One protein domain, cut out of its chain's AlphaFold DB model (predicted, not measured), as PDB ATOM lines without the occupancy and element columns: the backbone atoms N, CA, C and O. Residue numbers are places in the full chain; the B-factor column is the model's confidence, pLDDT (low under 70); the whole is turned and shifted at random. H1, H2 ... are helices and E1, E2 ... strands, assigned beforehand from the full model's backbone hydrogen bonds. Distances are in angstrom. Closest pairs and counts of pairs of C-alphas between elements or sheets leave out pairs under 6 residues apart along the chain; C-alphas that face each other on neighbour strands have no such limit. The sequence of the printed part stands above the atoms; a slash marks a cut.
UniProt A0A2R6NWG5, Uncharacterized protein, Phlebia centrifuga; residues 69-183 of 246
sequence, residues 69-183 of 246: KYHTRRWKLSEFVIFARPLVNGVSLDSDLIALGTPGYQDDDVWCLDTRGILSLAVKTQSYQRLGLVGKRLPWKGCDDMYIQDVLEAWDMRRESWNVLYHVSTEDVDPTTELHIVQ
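What this domain is: This is residues 69 to 183 of the 246 residues of an uncharacterized protein of Phlebia centrifuga (UniProt A0A2R6NWG5). One strongly twisted sheet of six strands makes a wall, with the helix H1 lying along the strands over one of its faces and no named helix over the other. H3 packs on H1 but is off the sheet, H2 is near H3, and a long loop, residues 132 to 151, joins H2 to H3. The printed part has 115 residues, with elements in the order E1 H1 E2 E3 E4 H2 H3 E5 E6; the sheet runs E4 E3 E2 E5 E1 E6, antiparallel throughout. The class is mixed, helices and strands, with 53 residues, under half, in named elements. The whole is compact, with a radius of gyration of the C-alphas of 14.6 A and spans of 39 by 34 by 28 A.

Where its parts are: In the sheet's order, E4 is residues 119 to 122, E3 residues 110 to 113, E2 residues 97 to 102 with 16.1 A from first to last C-alpha, E5 residues 162 to 168 with 17.8 A, E1 residues 69 to 75 with 19.0 A, and E6 residues 178 to 182 with 13.0 A. C-alpha 69 is at (-34.567, -28.165, -31.728) and C-alpha 182 at (-33.191, -28.246, -37.839). H1 is residues 77 to 84, 10.2 A long, beginning at C-alpha 77 (-46.854, -44.235, -22.940). H2 is residues 125 to 131 and H3 residues 152 to 156.

How they stand to each other: E4 and E6 are the edge strands. N 100 and O 165, 2.8 A, are within hydrogen-bond range between E2 and E5, as are N 73 and O 164, 3.0 A, between E1 and E5, and N 72 and O 178, 2.9 A, between E1 and E6. E2, E3 and E4 form a meander, each strand the antiparallel neighbour of the one before, with two hairpins; N 113 and O 99 are 2.8 A apart, and N 112 and O 120 2.8 A. E1, H1 and E2 form a split strand-helix-strand unit, two strands running the same way with E5 between them, and its crossover is right-handed. H1 is on the sheet at a height of 8.5 A, over E2, at 11 degrees to it on the local plane. H1 and H3 touch, their closest C-alphas, those of Ser 78 and Leu 152, 5.5 A apart. H2 and H3 are close but not clearly touching, the C-alphas of Leu 131 and Trp 155 being closest at 7.0 A. H1 and H2 are apart. In H1, H2 and H3 every O i to N i+4 pair is within hydrogen-bond range.

The domain as a whole: The farthest C-alphas, those of Gly 132 and Gln 183, are 43.1 A apart. The printed part has no cut. The long links are H1 to E2, with 12 residues, and H2 to H3, with 20. Mean pLDDT of the printed part is 80.8; residues 90 to 91, 93 and 133 to 151 are under 70.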
ATOM      1  N   LYS A  69     -35.046 -26.976 -32.434       93.44
ATOM      2  CA  LYS A  69     -34.567 -28.165 -31.728       93.44
ATOM      3  C   LYS A  69     -35.747 -29.043 -31.368       93.44
ATOM      4  O   LYS A  69     -36.755 -28.546 -30.869       93.44
ATOM      5  N   TYR A  70     -35.608 -30.339 -31.578       94.81
ATOM      6  CA  TYR A  70     -36.539 -31.327 -31.053       94.81
ATOM      7  C   TYR A  70     -35.771 -32.579 -30.657       94.81
ATOM      8  O   TYR A  70     -34.615 -32.769 -31.027       94.81
ATOM      9  N   HIS A  71     -36.415 -33.433 -29.885       95.25
ATOM     10  CA  HIS A  71     -35.827 -34.650 -29.369       95.25
ATOM     11  C   HIS A  71     -36.613 -35.853 -29.857       95.25
ATOM     12  O   HIS A  71     -37.830 -35.781 -30.050       95.25
ATOM     13  N   THR A  72     -35.918 -36.973 -30.018       95.50
ATOM     14  CA  THR A  72     -36.550 -38.265 -30.253       95.50
ATOM     15  C   THR A  72     -36.134 -39.281 -29.215       95.50
ATOM     16  O   THR A  72     -34.966 -39.373 -28.830       95.50
ATOM     17  N   ARG A  73     -37.099 -40.084 -28.764       95.88
ATOM     18  CA  ARG A  73     -36.827 -41.218 -27.881       95.88
ATOM     19  C   ARG A  73     -37.885 -42.298 -28.016       95.88
ATOM     20  O   ARG A  73     -39.031 -42.028 -28.364       95.88
ATOM     21  N   ARG A  74     -37.494 -43.535 -27.707       95.44
ATOM     22  CA  ARG A  74     -38.433 -44.646 -27.568       95.44
ATOM     23  C   ARG A  74     -39.006 -44.708 -26.161       95.44
ATOM     24  O   ARG A  74     -38.244 -44.994 -25.244       95.44
ATOM     25  N   TRP A  75     -40.316 -44.515 -26.003       95.00
ATOM     26  CA  TRP A  75     -40.994 -44.566 -24.700       95.00
ATOM     27  C   TRP A  75     -42.218 -45.465 -24.689       95.00
ATOM     28  O   TRP A  75     -42.963 -45.560 -25.664       95.00
ATOM     29  N   LYS A  76     -42.458 -46.095 -23.541       93.50
ATOM     30  CA  LYS A  76     -43.812 -46.529 -23.200       93.50
ATOM     31  C   LYS A  76     -44.678 -45.309 -22.898       93.50
ATOM     32  O   LYS A  76     -44.171 -44.289 -22.436       93.50
ATOM     33  N   LEU A  77     -45.981 -45.389 -23.144       91.19
ATOM     34  CA  LEU A  77     -46.854 -44.235 -22.940       91.19
ATOM     35  C   LEU A  77     -46.962 -43.873 -21.449       91.19
ATOM     36  O   LEU A  77     -46.978 -42.694 -21.111       91.19
ATOM     37  N   SER A  78     -46.956 -44.853 -20.538       90.38
ATOM     38  CA  SER A  78     -46.895 -44.583 -19.091       90.38
ATOM     39  C   SER A  78     -45.595 -43.889 -18.680       90.38
ATOM     40  O   SER A  78     -45.640 -42.922 -17.921       90.38
ATOM     41  N   GLU A  79     -44.453 -44.329 -19.216       93.12
ATOM     42  CA  GLU A  79     -43.150 -43.693 -18.994       93.12
ATOM     43  C   GLU A  79     -43.159 -42.246 -19.507       93.12
ATOM     44  O   GLU A  79     -42.740 -41.346 -18.777       93.12
ATOM     45  N   PHE A  80     -43.727 -42.005 -20.702       93.44
ATOM     46  CA  PHE A  80     -43.932 -40.657 -21.243       93.44
ATOM     47  C   PHE A  80     -44.731 -39.783 -20.286       93.44
ATOM     48  O   PHE A  80     -44.317 -38.672 -19.974       93.44
ATOM     49  N   VAL A  81     -45.868 -40.275 -19.792       90.44
ATOM     50  CA  VAL A  81     -46.731 -39.490 -18.901       90.44
ATOM     51  C   VAL A  81     -46.032 -39.161 -17.581       90.44
ATOM     52  O   VAL A  81     -46.233 -38.069 -17.049       90.44
ATOM     53  N   ILE A  82     -45.199 -40.061 -17.047       90.00
ATOM     54  CA  ILE A  82     -44.397 -39.783 -15.845       90.00
ATOM     55  C   ILE A  82     -43.384 -38.669 -16.124       90.00
ATOM     56  O   ILE A  82     -43.286 -37.738 -15.325       90.00
ATOM     57  N   PHE A  83     -42.680 -38.740 -17.257       91.69
ATOM     58  CA  PHE A  83     -41.747 -37.700 -17.694       91.69
ATOM     59  C   PHE A  83     -42.441 -36.348 -17.930       91.69
ATOM     60  O   PHE A  83     -41.930 -35.314 -17.515       91.69
ATOM     61  N   ALA A  84     -43.601 -36.353 -18.587       91.06
ATOM     62  CA  ALA A  84     -44.312 -35.148 -19.000       91.06
ATOM     63  C   ALA A  84     -44.980 -34.423 -17.826       91.06
ATOM     64  O   ALA A  84     -45.139 -33.207 -17.853       91.06
ATOM     65  N   ARG A  85     -45.369 -35.159 -16.779       87.69
ATOM     66  CA  ARG A  85     -46.109 -34.626 -15.627       87.69
ATOM     67  C   ARG A  85     -45.495 -33.369 -14.986       87.69
ATOM     68  O   ARG A  85     -46.267 -32.455 -14.732       87.69
ATOM     69  N   PRO A  86     -44.185 -33.291 -14.682       88.06
ATOM     70  CA  PRO A  86     -43.594 -32.068 -14.132       88.06
ATOM     71  C   PRO A  86     -43.542 -30.893 -15.121       88.06
ATOM     72  O   PRO A  86     -43.402 -29.760 -14.674       88.06
ATOM     73  N   LEU A  87     -43.637 -31.150 -16.429       88.19
ATOM     74  CA  LEU A  87     -43.537 -30.145 -17.496       88.19
ATOM     75  C   LEU A  87     -44.903 -29.579 -17.909       88.19
ATOM     76  O   LEU A  87     -44.985 -28.505 -18.498       88.19
ATOM     77  N   VAL A  88     -45.981 -30.295 -17.587       84.88
ATOM     78  CA  VAL A  88     -47.354 -29.828 -17.774       84.88
ATOM     79  C   VAL A  88     -47.787 -29.109 -16.502       84.88
ATOM     80  O   VAL A  88     -48.009 -29.737 -15.462       84.88
ATOM     81  N   ASN A  89     -47.908 -27.783 -16.564       73.81
ATOM     82  CA  ASN A  89     -48.354 -27.010 -15.416       73.81
ATOM     83  C   ASN A  89     -49.815 -27.361 -15.096       73.81
ATOM     84  O   ASN A  89     -50.716 -27.146 -15.894       73.81
ATOM     85  N   GLY A  90     -50.080 -27.903 -13.907       60.72
ATOM     86  CA  GLY A  90     -51.451 -28.226 -13.500       60.72
ATOM     87  C   GLY A  90     -52.327 -26.993 -13.227       60.72
ATOM     88  O   GLY A  90     -53.535 -27.142 -13.051       60.72
ATOM     89  N   VAL A  91     -51.729 -25.797 -13.135       66.19
ATOM     90  CA  VAL A  91     -52.404 -24.552 -12.731       66.19
ATOM     91  C   VAL A  91     -52.665 -23.613 -13.916       66.19
ATOM     92  O   VAL A  91     -53.693 -22.936 -13.920       66.19
ATOM     93  N   SER A  92     -51.781 -23.576 -14.919       72.44
ATOM     94  CA  SER A  92     -51.981 -22.842 -16.180       72.44
ATOM     95  C   SER A  92     -52.217 -23.815 -17.332       72.44
ATOM     96  O   SER A  92     -51.680 -24.912 -17.334       72.44
ATOM     97  N   LEU A  93     -52.999 -23.420 -18.338       69.00
ATOM     98  CA  LEU A  93     -53.201 -24.212 -19.563       69.00
ATOM     99  C   LEU A  93     -52.002 -24.117 -20.523       69.00
ATOM    100  O   LEU A  93     -52.191 -24.225 -21.727       69.00
ATOM    101  N   ASP A  94     -50.800 -23.918 -19.986       76.81
ATOM    102  CA  ASP A  94     -49.573 -23.750 -20.754       76.81
ATOM    103  C   ASP A  94     -48.619 -24.886 -20.380       76.81
ATOM    104  O   ASP A  94     -48.312 -25.109 -19.204       76.81
ATOM    105  N   SER A  95     -48.191 -25.629 -21.392       84.75
ATOM    106  CA  SER A  95     -47.225 -26.715 -21.306       84.75
ATOM    107  C   SER A  95     -45.949 -26.289 -22.014       84.75
ATOM    108  O   SER A  95     -45.978 -25.924 -23.187       84.75
ATOM    109  N   ASP A  96     -44.815 -26.435 -21.331       89.44
ATOM    110  CA  ASP A  96     -43.495 -26.284 -21.949       89.44
ATOM    111  C   ASP A  96     -43.126 -27.485 -22.828       89.44
ATOM    112  O   ASP A  96     -42.039 -27.524 -23.396       89.44
ATOM    113  N   LEU A  97     -44.004 -28.489 -22.905       92.81
ATOM    114  CA  LEU A  97     -43.800 -29.738 -23.619       92.81
ATOM    115  C   LEU A  97     -44.872 -29.929 -24.693       92.81
ATOM    116  O   LEU A  97     -46.066 -29.961 -24.392       92.81
ATOM    117  N   ILE A  98     -44.416 -30.167 -25.920       93.62
ATOM    118  CA  ILE A  98     -45.232 -30.642 -27.039       93.62
ATOM    119  C   ILE A  98     -44.662 -31.986 -27.476       93.62
ATOM    120  O   ILE A  98     -43.446 -32.119 -27.621       93.62
ATOM    121  N   ALA A  99     -45.510 -32.987 -27.703       94.94
ATOM    122  CA  ALA A  99     -45.045 -34.305 -28.126       94.94
ATOM    123  C   ALA A  99     -45.978 -34.988 -29.121       94.94
ATOM    124  O   ALA A  99     -47.190 -34.797 -29.093       94.94
ATOM    125  N   LEU A 100     -45.401 -35.839 -29.960       94.69
ATOM    126  CA  LEU A 100     -46.085 -36.667 -30.940       94.69
ATOM    127  C   LEU A 100     -45.528 -38.092 -30.869       94.69
ATOM    128  O   LEU A 100     -44.349 -38.336 -31.132       94.69
ATOM    129  N   GLY A 101     -46.389 -39.045 -30.526       94.06
ATOM    130  CA  GLY A 101     -46.119 -40.467 -30.656       94.06
ATOM    131  C   GLY A 101     -46.397 -40.926 -32.079       94.06
ATOM    132  O   GLY A 101     -47.548 -40.940 -32.514       94.06
ATOM    133  N   THR A 102     -45.342 -41.316 -32.792       89.38
ATOM    134  CA  THR A 102     -45.469 -41.796 -34.172       89.38
ATOM    135  C   THR A 102     -45.814 -43.278 -34.231       89.38
ATOM    136  O   THR A 102     -45.353 -44.051 -33.381       89.38
ATOM    137  N   PRO A 103     -46.608 -43.685 -35.234       84.50
ATOM    138  CA  PRO A 103     -47.021 -45.068 -35.367       84.50
ATOM    139  C   PRO A 103     -45.814 -45.985 -35.592       84.50
ATOM    140  O   PRO A 103     -44.841 -45.632 -36.264       84.50
ATOM    141  N   GLY A 104     -45.881 -47.195 -35.034       81.06
ATOM    142  CA  GLY A 104     -44.945 -48.265 -35.377       81.06
ATOM    143  C   GLY A 104     -45.215 -48.827 -36.778       81.06
ATOM    144  O   GLY A 104     -46.254 -48.577 -37.372       81.06
ATOM    145  N   TYR A 105     -44.317 -49.669 -37.299       79.62
ATOM    146  CA  TYR A 105     -44.434 -50.233 -38.658       79.62
ATOM    147  C   TYR A 105     -45.751 -50.992 -38.938       79.62
ATOM    148  O   TYR A 105     -46.149 -51.134 -40.090       79.62
ATOM    149  N   GLN A 106     -46.413 -51.515 -37.903       82.75
ATOM    150  CA  GLN A 106     -47.658 -52.288 -38.027       82.75
ATOM    151  C   GLN A 106     -48.866 -51.604 -37.383       82.75
ATOM    152  O   GLN A 106     -49.925 -52.218 -37.236       82.75
ATOM    153  N   ASP A 107     -48.703 -50.356 -36.961       84.06
ATOM    154  CA  ASP A 107     -49.691 -49.638 -36.178       84.06
ATOM    155  C   ASP A 107     -50.067 -48.343 -36.879       84.06
ATOM    156  O   ASP A 107     -49.188 -47.703 -37.429       84.06
ATOM    157  N   ASP A 108     -51.340 -47.951 -36.839       86.94
ATOM    158  CA  ASP A 108     -51.736 -46.607 -37.302       86.94
ATOM    159  C   ASP A 108     -52.268 -45.763 -36.142       86.94
ATOM    160  O   ASP A 108     -52.750 -44.652 -36.352       86.94
ATOM    161  N   ASP A 109     -52.227 -46.290 -34.915       88.38
ATOM    162  CA  ASP A 109     -52.579 -45.498 -33.752       88.38
ATOM    163  C   ASP A 109     -51.495 -44.443 -33.541       88.38
ATOM    164  O   ASP A 109     -50.303 -44.726 -33.656       88.38
ATOM    165  N   VAL A 110     -51.916 -43.230 -33.214       90.12
ATOM    166  CA  VAL A 110     -51.041 -42.091 -32.947       90.12
ATOM    167  C   VAL A 110     -51.536 -41.369 -31.713       90.12
ATOM    168  O   VAL A 110     -52.691 -41.498 -31.303       90.12
ATOM    169  N   TRP A 111     -50.670 -40.593 -31.088       91.88
ATOM    170  CA  TRP A 111     -51.083 -39.736 -29.990       91.88
ATOM    171  C   TRP A 111     -50.240 -38.477 -29.969       91.88
ATOM    172  O   TRP A 111     -49.119 -38.466 -30.469       91.88
ATOM    173  N   CYS A 112     -50.768 -37.419 -29.378       93.12
ATOM    174  CA  CYS A 112     -50.057 -36.170 -29.216       93.12
ATOM    175  C   CYS A 112     -50.336 -35.537 -27.852       93.12
ATOM    176  O   CYS A 112     -51.382 -35.772 -27.251       93.12
ATOM    177  N   LEU A 113     -49.381 -34.758 -27.355       91.25
ATOM    178  CA  LEU A 113     -49.522 -33.867 -26.210       91.25
ATOM    179  C   LEU A 113     -49.393 -32.439 -26.737       91.25
ATOM    180  O   LEU A 113     -48.317 -32.067 -27.204       91.25
ATOM    181  N   ASP A 114     -50.486 -31.679 -26.717       88.19
ATOM    182  CA  ASP A 114     -50.499 -30.308 -27.233       88.19
ATOM    183  C   ASP A 114     -49.889 -29.290 -26.247       88.19
ATOM    184  O   ASP A 114     -49.551 -29.614 -25.107       88.19
ATOM    185  N   THR A 115     -49.783 -28.031 -26.681       86.69
ATOM    186  CA  THR A 115     -49.303 -26.892 -25.874       86.69
ATOM    187  C   THR A 115     -50.128 -26.631 -24.617       86.69
ATOM    188  O   THR A 115     -49.667 -25.921 -23.732       86.69
ATOM    189  N   ARG A 116     -51.324 -27.220 -24.490       82.94
ATOM    190  CA  ARG A 116     -52.177 -27.108 -23.299       82.94
ATOM    191  C   ARG A 116     -51.976 -28.254 -22.315       82.94
ATOM    192  O   ARG A 116     -52.694 -28.345 -21.319       82.94
ATOM    193  N   GLY A 117     -51.055 -29.171 -22.614       84.00
ATOM    194  CA  GLY A 117     -50.843 -30.383 -21.835       84.00
ATOM    195  C   GLY A 117     -51.966 -31.411 -21.992       84.00
ATOM    196  O   GLY A 117     -52.105 -32.303 -21.153       84.00
ATOM    197  N   ILE A 118     -52.787 -31.307 -23.046       85.12
ATOM    198  CA  ILE A 118     -53.853 -32.272 -23.318       85.12
ATOM    199  C   ILE A 118     -53.277 -33.415 -24.147       85.12
ATOM    200  O   ILE A 118     -52.903 -33.249 -25.308       85.12
ATOM    201  N   LEU A 119     -53.245 -34.606 -23.548       87.75
ATOM    202  CA  LEU A 119     -52.910 -35.837 -24.251       87.75
ATOM    203  C   LEU A 119     -54.121 -36.284 -25.079       87.75
ATOM    204  O   LEU A 119     -55.180 -36.561 -24.522       87.75
ATOM    205  N   SER A 120     -53.964 -36.380 -26.394       86.62
ATOM    206  CA  SER A 120     -54.972 -36.868 -27.339       86.62
ATOM    207  C   SER A 120     -54.452 -38.134 -28.016       86.62
ATOM    208  O   SER A 120     -53.327 -38.146 -28.495       86.62
ATOM    209  N   LEU A 121     -55.242 -39.208 -28.071       86.94
ATOM    210  CA  LEU A 121     -54.837 -40.470 -28.705       86.94
ATOM    211  C   LEU A 121     -55.783 -40.806 -29.850       86.94
ATOM    212  O   LEU A 121     -56.908 -41.153 -29.548       86.94
ATOM    213  N   ALA A 122     -55.360 -40.804 -31.110       84.75
ATOM    214  CA  ALA A 122     -56.165 -41.326 -32.215       84.75
ATOM    215  C   ALA A 122     -55.874 -42.816 -32.419       84.75
ATOM    216  O   ALA A 122     -54.744 -43.211 -32.695       84.75
ATOM    217  N   VAL A 123     -56.890 -43.662 -32.240       85.12
ATOM    218  CA  VAL A 123     -56.700 -45.114 -32.132       85.12
ATOM    219  C   VAL A 123     -57.726 -45.850 -32.988       85.12
ATOM    220  O   VAL A 123     -58.873 -45.422 -33.105       85.12
ATOM    221  N   LYS A 124     -57.350 -46.988 -33.575       86.00
ATOM    222  CA  LYS A 124     -58.277 -47.851 -34.316       86.00
ATOM    223  C   LYS A 124     -59.377 -48.376 -33.400       86.00
ATOM    224  O   LYS A 124     -59.122 -48.718 -32.245       86.00
ATOM    225  N   THR A 125     -60.565 -48.606 -33.960       83.56
ATOM    226  CA  THR A 125     -61.712 -49.219 -33.266       83.56
ATOM    227  C   THR A 125     -61.331 -50.484 -32.493       83.56
ATOM    228  O   THR A 125     -61.748 -50.671 -31.352       83.56
ATOM    229  N   GLN A 126     -60.502 -51.357 -33.079       86.31
ATOM    230  CA  GLN A 126     -60.066 -52.586 -32.413       86.31
ATOM    231  C   GLN A 126     -59.205 -52.301 -31.175       86.31
ATOM    232  O   GLN A 126     -59.389 -52.953 -30.145       86.31
ATOM    233  N   SER A 127     -58.275 -51.348 -31.262       85.44
ATOM    234  CA  SER A 127     -57.477 -50.899 -30.119       85.44
ATOM    235  C   SER A 127     -58.398 -50.309 -29.060       85.44
ATOM    236  O   SER A 127     -58.414 -50.797 -27.933       85.44
ATOM    237  N   TYR A 128     -59.239 -49.351 -29.456       82.00
ATOM    238  CA  TYR A 128     -60.189 -48.667 -28.589       82.00
ATOM    239  C   TYR A 128     -61.055 -49.642 -27.770       82.00
ATOM    240  O   TYR A 128     -61.035 -49.617 -26.536       82.00
ATOM    241  N   GLN A 129     -61.747 -50.565 -28.445       83.62
ATOM    242  CA  GLN A 129     -62.628 -51.548 -27.804       83.62
ATOM    243  C   GLN A 129     -61.877 -52.442 -26.816       83.62
ATOM    244  O   GLN A 129     -62.366 -52.728 -25.725       83.62
ATOM    245  N   ARG A 130     -60.666 -52.884 -27.178       81.75
ATOM    246  CA  ARG A 130     -59.861 -53.765 -26.322       81.75
ATOM    247  C   ARG A 130     -59.300 -53.059 -25.096       81.75
ATOM    248  O   ARG A 130     -58.885 -53.736 -24.153       81.75
ATOM    249  N   LEU A 131     -59.159 -51.744 -25.153       76.25
ATOM    250  CA  LEU A 131     -58.642 -50.936 -24.057       76.25
ATOM    251  C   LEU A 131     -59.721 -50.607 -23.027       76.25
ATOM    252  O   LEU A 131     -59.382 -50.228 -21.913       76.25
ATOM    253  N   GLY A 132     -61.000 -50.781 -23.378       72.69
ATOM    254  CA  GLY A 132     -62.112 -50.555 -22.455       72.69
ATOM    255  C   GLY A 132     -62.234 -49.099 -22.000       72.69
ATOM    256  O   GLY A 132     -62.770 -48.834 -20.929       72.69
ATOM    257  N   LEU A 133     -61.710 -48.160 -22.787       68.50
ATOM    258  CA  LEU A 133     -61.702 -46.740 -22.461       68.50
ATOM    259  C   LEU A 133     -63.140 -46.163 -22.462       68.50
ATOM    260  O   LEU A 133     -63.892 -46.371 -23.415       68.50
ATOM    261  N   VAL A 134     -63.510 -45.387 -21.430       59.25
ATOM    262  CA  VAL A 134     -64.797 -44.655 -21.300       59.25
ATOM    263  C   VAL A 134     -64.557 -43.132 -21.440       59.25
ATOM    264  O   VAL A 134     -63.516 -42.629 -21.045       59.25
ATOM    265  N   GLY A 135     -65.443 -42.399 -22.126       58.28
ATOM    266  CA  GLY A 135     -65.097 -41.152 -22.833       58.28
ATOM    267  C   GLY A 135     -66.215 -40.699 -23.785       58.28
ATOM    268  O   GLY A 135     -67.269 -41.335 -23.863       58.28
ATOM    269  N   LYS A 136     -66.046 -39.549 -24.447       41.97
ATOM    270  CA  LYS A 136     -67.082 -38.938 -25.297       41.97
ATOM    271  C   LYS A 136     -66.691 -39.049 -26.768       41.97
ATOM    272  O   LYS A 136     -65.635 -38.567 -27.156       41.97
ATOM    273  N   ARG A 137     -67.591 -39.613 -27.578       45.00
ATOM    274  CA  ARG A 137     -67.469 -39.687 -29.041       45.00
ATOM    275  C   ARG A 137     -67.221 -38.289 -29.623       45.00
ATOM    276  O   ARG A 137     -68.029 -37.386 -29.392       45.00
ATOM    277  N   LEU A 138     -66.127 -38.109 -30.363       41.81
ATOM    278  CA  LEU A 138     -65.863 -36.860 -31.078       41.81
ATOM    279  C   LEU A 138     -66.887 -36.693 -32.219       41.81
ATOM    280  O   LEU A 138     -67.250 -37.674 -32.867       41.81
ATOM    281  N   PRO A 139     -67.382 -35.474 -32.493       43.94
ATOM    282  CA  PRO A 139     -68.427 -35.228 -33.492       43.94
ATOM    283  C   PRO A 139     -67.905 -35.231 -34.946       43.94
ATOM    284  O   PRO A 139     -68.491 -34.581 -35.813       43.94
ATOM    285  N   TRP A 140     -66.806 -35.933 -35.238       45.56
ATOM    286  CA  TRP A 140     -66.221 -36.000 -36.578       45.56
ATOM    287  C   TRP A 140     -66.724 -37.237 -37.326       45.56
ATOM    288  O   TRP A 140     -66.533 -38.371 -36.892       45.56
ATOM    289  N   LYS A 141     -67.385 -37.028 -38.471       48.19
ATOM    290  CA  LYS A 141     -67.815 -38.122 -39.356       48.19
ATOM    291  C   LYS A 141     -66.579 -38.851 -39.898       48.19
ATOM    292  O   LYS A 141     -65.827 -38.257 -40.661       48.19
ATOM    293  N   GLY A 142     -66.415 -40.127 -39.545       48.31
ATOM    294  CA  GLY A 142     -65.334 -40.989 -40.046       48.31
ATOM    295  C   GLY A 142     -64.166 -41.220 -39.080       48.31
ATOM    296  O   GLY A 142     -63.202 -41.872 -39.465       48.31
ATOM    297  N   CYS A 143     -64.244 -40.729 -37.841       38.91
ATOM    298  CA  CYS A 143     -63.267 -40.987 -36.774       38.91
ATOM    299  C   CYS A 143     -64.013 -41.343 -35.481       38.91
ATOM    300  O   CYS A 143     -64.093 -40.552 -34.545       38.91
ATOM    301  N   ASP A 144     -64.648 -42.515 -35.477       37.41
ATOM    302  CA  ASP A 144     -65.766 -42.818 -34.578       37.41
ATOM    303  C   ASP A 144     -65.407 -43.209 -33.123       37.41
ATOM    304  O   ASP A 144     -66.335 -43.364 -32.334       37.41
ATOM    305  N   ASP A 145     -64.132 -43.297 -32.705       40.22
ATOM    306  CA  ASP A 145     -63.764 -43.993 -31.451       40.22
ATOM    307  C   ASP A 145     -62.533 -43.397 -30.683       40.22
ATOM    308  O   ASP A 145     -61.400 -43.759 -30.988       40.22
ATOM    309  N   MET A 146     -62.699 -42.523 -29.655       39.06
ATOM    310  CA  MET A 146     -61.570 -41.941 -28.850       39.06
ATOM    311  C   MET A 146     -61.856 -41.523 -27.369       39.06
ATOM    312  O   MET A 146     -62.841 -40.830 -27.120       39.06
ATOM    313  N   TYR A 147     -61.036 -41.953 -26.376       47.91
ATOM    314  CA  TYR A 147     -61.362 -41.979 -24.913       47.91
ATOM    315  C   TYR A 147     -60.084 -42.073 -23.968       47.91
ATOM    316  O   TYR A 147     -59.081 -42.579 -24.463       47.91
ATOM    317  N   ILE A 148     -60.055 -41.649 -22.657       45.62
ATOM    318  CA  ILE A 148     -58.833 -41.625 -21.742       45.62
ATOM    319  C   ILE A 148     -59.061 -41.916 -20.215       45.62
ATOM    320  O   ILE A 148     -59.996 -41.382 -19.628       45.62
ATOM    321  N   GLN A 149     -58.083 -42.630 -19.598       43.41
ATOM    322  CA  GLN A 149     -57.636 -42.756 -18.172       43.41
ATOM    323  C   GLN A 149     -57.885 -44.131 -17.482       43.41
ATOM    324  O   GLN A 149     -58.929 -44.733 -17.673       43.41
ATOM    325  N   ASP A 150     -56.869 -44.653 -16.764       50.31
ATOM    326  CA  ASP A 150     -56.631 -46.041 -16.251       50.31
ATOM    327  C   ASP A 150     -56.150 -47.111 -17.247       50.31
ATOM    328  O   ASP A 150     -55.918 -48.271 -16.909       50.31
ATOM    329  N   VAL A 151     -55.898 -46.710 -18.485       61.44
ATOM    330  CA  VAL A 151     -55.616 -47.649 -19.577       61.44
ATOM    331  C   VAL A 151     -54.144 -47.699 -19.985       61.44
ATOM    332  O   VAL A 151     -53.750 -48.596 -20.722       61.44
ATOM    333  N   LEU A 152     -53.302 -46.790 -19.489       74.69
ATOM    334  CA  LEU A 152     -51.921 -46.659 -19.971       74.69
ATOM    335  C   LEU A 152     -51.064 -47.903 -19.692       74.69
ATOM    336  O   LEU A 152     -50.307 -48.326 -20.557       74.69
ATOM    337  N   GLU A 153     -51.234 -48.557 -18.543       75.12
ATOM    338  CA  GLU A 153     -50.519 -49.810 -18.255       75.12
ATOM    339  C   GLU A 153     -51.000 -50.959 -19.153       75.12
ATOM    340  O   GLU A 153     -50.201 -51.713 -19.707       75.12
ATOM    341  N   ALA A 154     -52.318 -51.068 -19.360       75.38
ATOM    342  CA  ALA A 154     -52.903 -52.051 -20.272       75.38
ATOM    343  C   ALA A 154     -52.500 -51.801 -21.734       75.38
ATOM    344  O   ALA A 154     -52.376 -52.747 -22.518       75.38
ATOM    345  N   TRP A 155     -52.289 -50.536 -22.091       79.88
ATOM    346  CA  TRP A 155     -51.772 -50.098 -23.380       79.88
ATOM    347  C   TRP A 155     -50.314 -50.532 -23.558       79.88
ATOM    348  O   TRP A 155     -49.983 -51.194 -24.542       79.88
ATOM    349  N   ASP A 156     -49.467 -50.246 -22.571       85.44
ATOM    350  CA  ASP A 156     -48.035 -50.548 -22.616       85.44
ATOM    351  C   ASP A 156     -47.711 -52.040 -22.544       85.44
ATOM    352  O   ASP A 156     -46.702 -52.474 -23.089       85.44
ATOM    353  N   MET A 157     -48.557 -52.856 -21.909       82.69
ATOM    354  CA  MET A 157     -48.376 -54.314 -21.930       82.69
ATOM    355  C   MET A 157     -48.554 -54.921 -23.326       82.69
ATOM    356  O   MET A 157     -48.087 -56.030 -23.578       82.69
ATOM    357  N   ARG A 158     -49.274 -54.240 -24.221       78.56
ATOM    358  CA  ARG A 158     -49.642 -54.776 -25.539       78.56
ATOM    359  C   ARG A 158     -48.781 -54.244 -26.665       78.56
ATOM    360  O   ARG A 158     -48.741 -54.859 -27.728       78.56
ATOM    361  N   ARG A 159     -48.156 -53.090 -26.453       80.44
ATOM    362  CA  ARG A 159     -47.402 -52.380 -27.475       80.44
ATOM    363  C   ARG A 159     -45.940 -52.281 -27.108       80.44
ATOM    364  O   ARG A 159     -45.568 -52.201 -25.942       80.44
ATOM    365  N   GLU A 160     -45.116 -52.259 -28.142       86.31
ATOM    366  CA  GLU A 160     -43.738 -51.828 -27.991       86.31
ATOM    367  C   GLU A 160     -43.672 -50.330 -27.671       86.31
ATOM    368  O   GLU A 160     -44.644 -49.588 -27.813       86.31
ATOM    369  N   SER A 161     -42.489 -49.877 -27.263       91.06
ATOM    370  CA  SER A 161     -42.211 -48.459 -27.070       91.06
ATOM    371  C   SER A 161     -42.412 -47.668 -28.367       91.06
ATOM    372  O   SER A 161     -41.900 -48.056 -29.424       91.06
ATOM    373  N   TRP A 162     -43.093 -46.532 -28.241       91.81
ATOM    374  CA  TRP A 162     -43.371 -45.531 -29.266       91.81
ATOM    375  C   TRP A 162     -42.121 -44.755 -29.632       91.81
ATOM    376  O   TRP A 162     -41.367 -44.391 -28.737       91.81
ATOM    377  N   ASN A 163     -41.945 -44.429 -30.910       93.50
ATOM    378  CA  ASN A 163     -41.015 -43.375 -31.302       93.50
ATOM    379  C   ASN A 163     -41.699 -42.032 -31.032       93.50
ATOM    380  O   ASN A 163     -42.645 -41.655 -31.728       93.50
ATOM    381  N   VAL A 164     -41.253 -41.342 -29.991       94.56
ATOM    382  CA  VAL A 164     -41.805 -40.054 -29.582       94.56
ATOM    383  C   VAL A 164     -40.902 -38.948 -30.090       94.56
ATOM    384  O   VAL A 164     -39.713 -38.943 -29.774       94.56
ATOM    385  N   LEU A 165     -41.477 -38.019 -30.850       95.12
ATOM    386  CA  LEU A 165     -40.873 -36.732 -31.164       95.12
ATOM    387  C   LEU A 165     -41.418 -35.720 -30.167       95.12
ATOM    388  O   LEU A 165     -42.628 -35.672 -29.954       95.12
ATOM    389  N   TYR A 166     -40.562 -34.916 -29.556       95.12
ATOM    390  CA  TYR A 166     -41.030 -33.892 -28.632       95.12
ATOM    391  C   TYR A 166     -40.128 -32.665 -28.631       95.12
ATOM    392  O   TYR A 166     -38.936 -32.737 -28.927       95.12
ATOM    393  N   HIS A 167     -40.717 -31.528 -28.292       94.19
ATOM    394  CA  HIS A 167     -40.027 -30.274 -28.048       94.19
ATOM    395  C   HIS A 167     -40.292 -29.860 -26.607       94.19
ATOM    396  O   HIS A 167     -41.428 -29.969 -26.140       94.19
ATOM    397  N   VAL A 168     -39.248 -29.410 -25.915       94.19
ATOM    398  CA  VAL A 168     -39.346 -28.883 -24.558       94.19
ATOM    399  C   VAL A 168     -38.628 -27.540 -24.484       94.19
ATOM    400  O   VAL A 168     -37.514 -27.413 -24.992       94.19
ATOM    401  N   SER A 169     -39.266 -26.543 -23.870       91.12
ATOM    402  CA  SER A 169     -38.705 -25.188 -23.733       91.12
ATOM    403  C   SER A 169     -37.535 -25.117 -22.745       91.12
ATOM    404  O   SER A 169     -36.774 -24.149 -22.743       91.12
ATOM    405  N   THR A 170     -37.393 -26.119 -21.875       88.69
ATOM    406  CA  THR A 170     -36.379 -26.161 -20.818       88.69
ATOM    407  C   THR A 170     -35.087 -26.828 -21.298       88.69
ATOM    408  O   THR A 170     -35.096 -27.733 -22.127       88.69
ATOM    409  N   GLU A 171     -33.944 -26.397 -20.752       87.94
ATOM    410  CA  GLU A 171     -32.634 -26.984 -21.087       87.94
ATOM    411  C   GLU A 171     -32.367 -28.327 -20.382       87.94
ATOM    412  O   GLU A 171     -31.424 -29.034 -20.734       87.94
ATOM    413  N   ASP A 172     -33.190 -28.692 -19.393       86.81
ATOM    414  CA  ASP A 172     -33.035 -29.914 -18.601       86.81
ATOM    415  C   ASP A 172     -33.671 -31.113 -19.315       86.81
ATOM    416  O   ASP A 172     -34.760 -31.583 -18.975       86.81
ATOM    417  N   VAL A 173     -33.001 -31.570 -20.376       87.25
ATOM    418  CA  VAL A 173     -33.450 -32.715 -21.171       87.25
ATOM    419  C   VAL A 173     -32.645 -33.960 -20.817       87.25
ATOM    420  O   VAL A 173     -31.423 -33.919 -20.687       87.25
ATOM    421  N   ASP A 174     -33.337 -35.097 -20.697       88.88
ATOM    422  CA  ASP A 174     -32.712 -36.391 -20.421       88.88
ATOM    423  C   ASP A 174     -31.591 -36.685 -21.450       88.88
ATOM    424  O   ASP A 174     -31.857 -36.709 -22.661       88.88
ATOM    425  N   PRO A 175     -30.347 -36.955 -21.001       90.44
ATOM    426  CA  PRO A 175     -29.195 -37.167 -21.881       90.44
ATOM    427  C   PRO A 175     -29.302 -38.426 -22.753       90.44
ATOM    428  O   PRO A 175     -28.509 -38.610 -23.671       90.44
ATOM    429  N   THR A 176     -30.257 -39.317 -22.473       92.94
ATOM    430  CA  THR A 176     -30.523 -40.516 -23.285       92.94
ATOM    431  C   THR A 176     -31.380 -40.235 -24.522       92.94
ATOM    432  O   THR A 176     -31.705 -41.160 -25.268       92.94
ATOM    433  N   THR A 177     -31.786 -38.984 -24.727       94.75
ATOM    434  CA  THR A 177     -32.629 -38.566 -25.847       94.75
ATOM    435  C   THR A 177     -31.763 -38.128 -27.020       94.75
ATOM    436  O   THR A 177     -30.694 -37.547 -26.845       94.75
ATOM    437  N   GLU A 178     -32.204 -38.432 -28.235       96.19
ATOM    438  CA  GLU A 178     -31.501 -38.001 -29.438       96.19
ATOM    439  C   GLU A 178     -31.947 -36.579 -29.782       96.19
ATOM    440  O   GLU A 178     -33.124 -36.347 -30.056       96.19
ATOM    441  N   LEU A 179     -31.018 -35.623 -29.720       95.81
ATOM    442  CA  LEU A 179     -31.260 -34.230 -30.087       95.81
ATOM    443  C   LEU A 179     -31.152 -34.057 -31.604       95.81
ATOM    444  O   LEU A 179     -30.117 -34.349 -32.200       95.81
ATOM    445  N   HIS A 180     -32.187 -33.471 -32.193       94.62
ATOM    446  CA  HIS A 180     -32.231 -33.047 -33.584       94.62
ATOM    447  C   HIS A 180     -32.222 -31.527 -33.658       94.62
ATOM    448  O   HIS A 180     -32.991 -30.850 -32.974       94.62
ATOM    449  N   ILE A 181     -31.351 -30.992 -34.510       94.31
ATOM    450  CA  ILE A 181     -31.273 -29.563 -34.806       94.31
ATOM    451  C   ILE A 181     -31.667 -29.380 -36.266       94.31
ATOM    452  O   ILE A 181     -31.032 -29.940 -37.158       94.31
ATOM    453  N   VAL A 182     -32.707 -28.587 -36.501       91.38
ATOM    454  CA  VAL A 182     -33.191 -28.246 -37.839       91.38
ATOM    455  C   VAL A 182     -32.786 -26.820 -38.150       91.38
ATOM    456  O   VAL A 182     -33.023 -25.904 -37.359       91.38
ATOM    457  N   GLN A 183     -32.184 -26.646 -39.320       93.19
ATOM    458  CA  GLN A 183     -31.849 -25.348 -39.884       93.19
ATOM    459  C   GLN A 183     -32.664 -25.132 -41.159       93.19
ATOM    460  O   GLN A 183     -32.896 -26.093 -41.902       93.19
TER     461      GLN A 183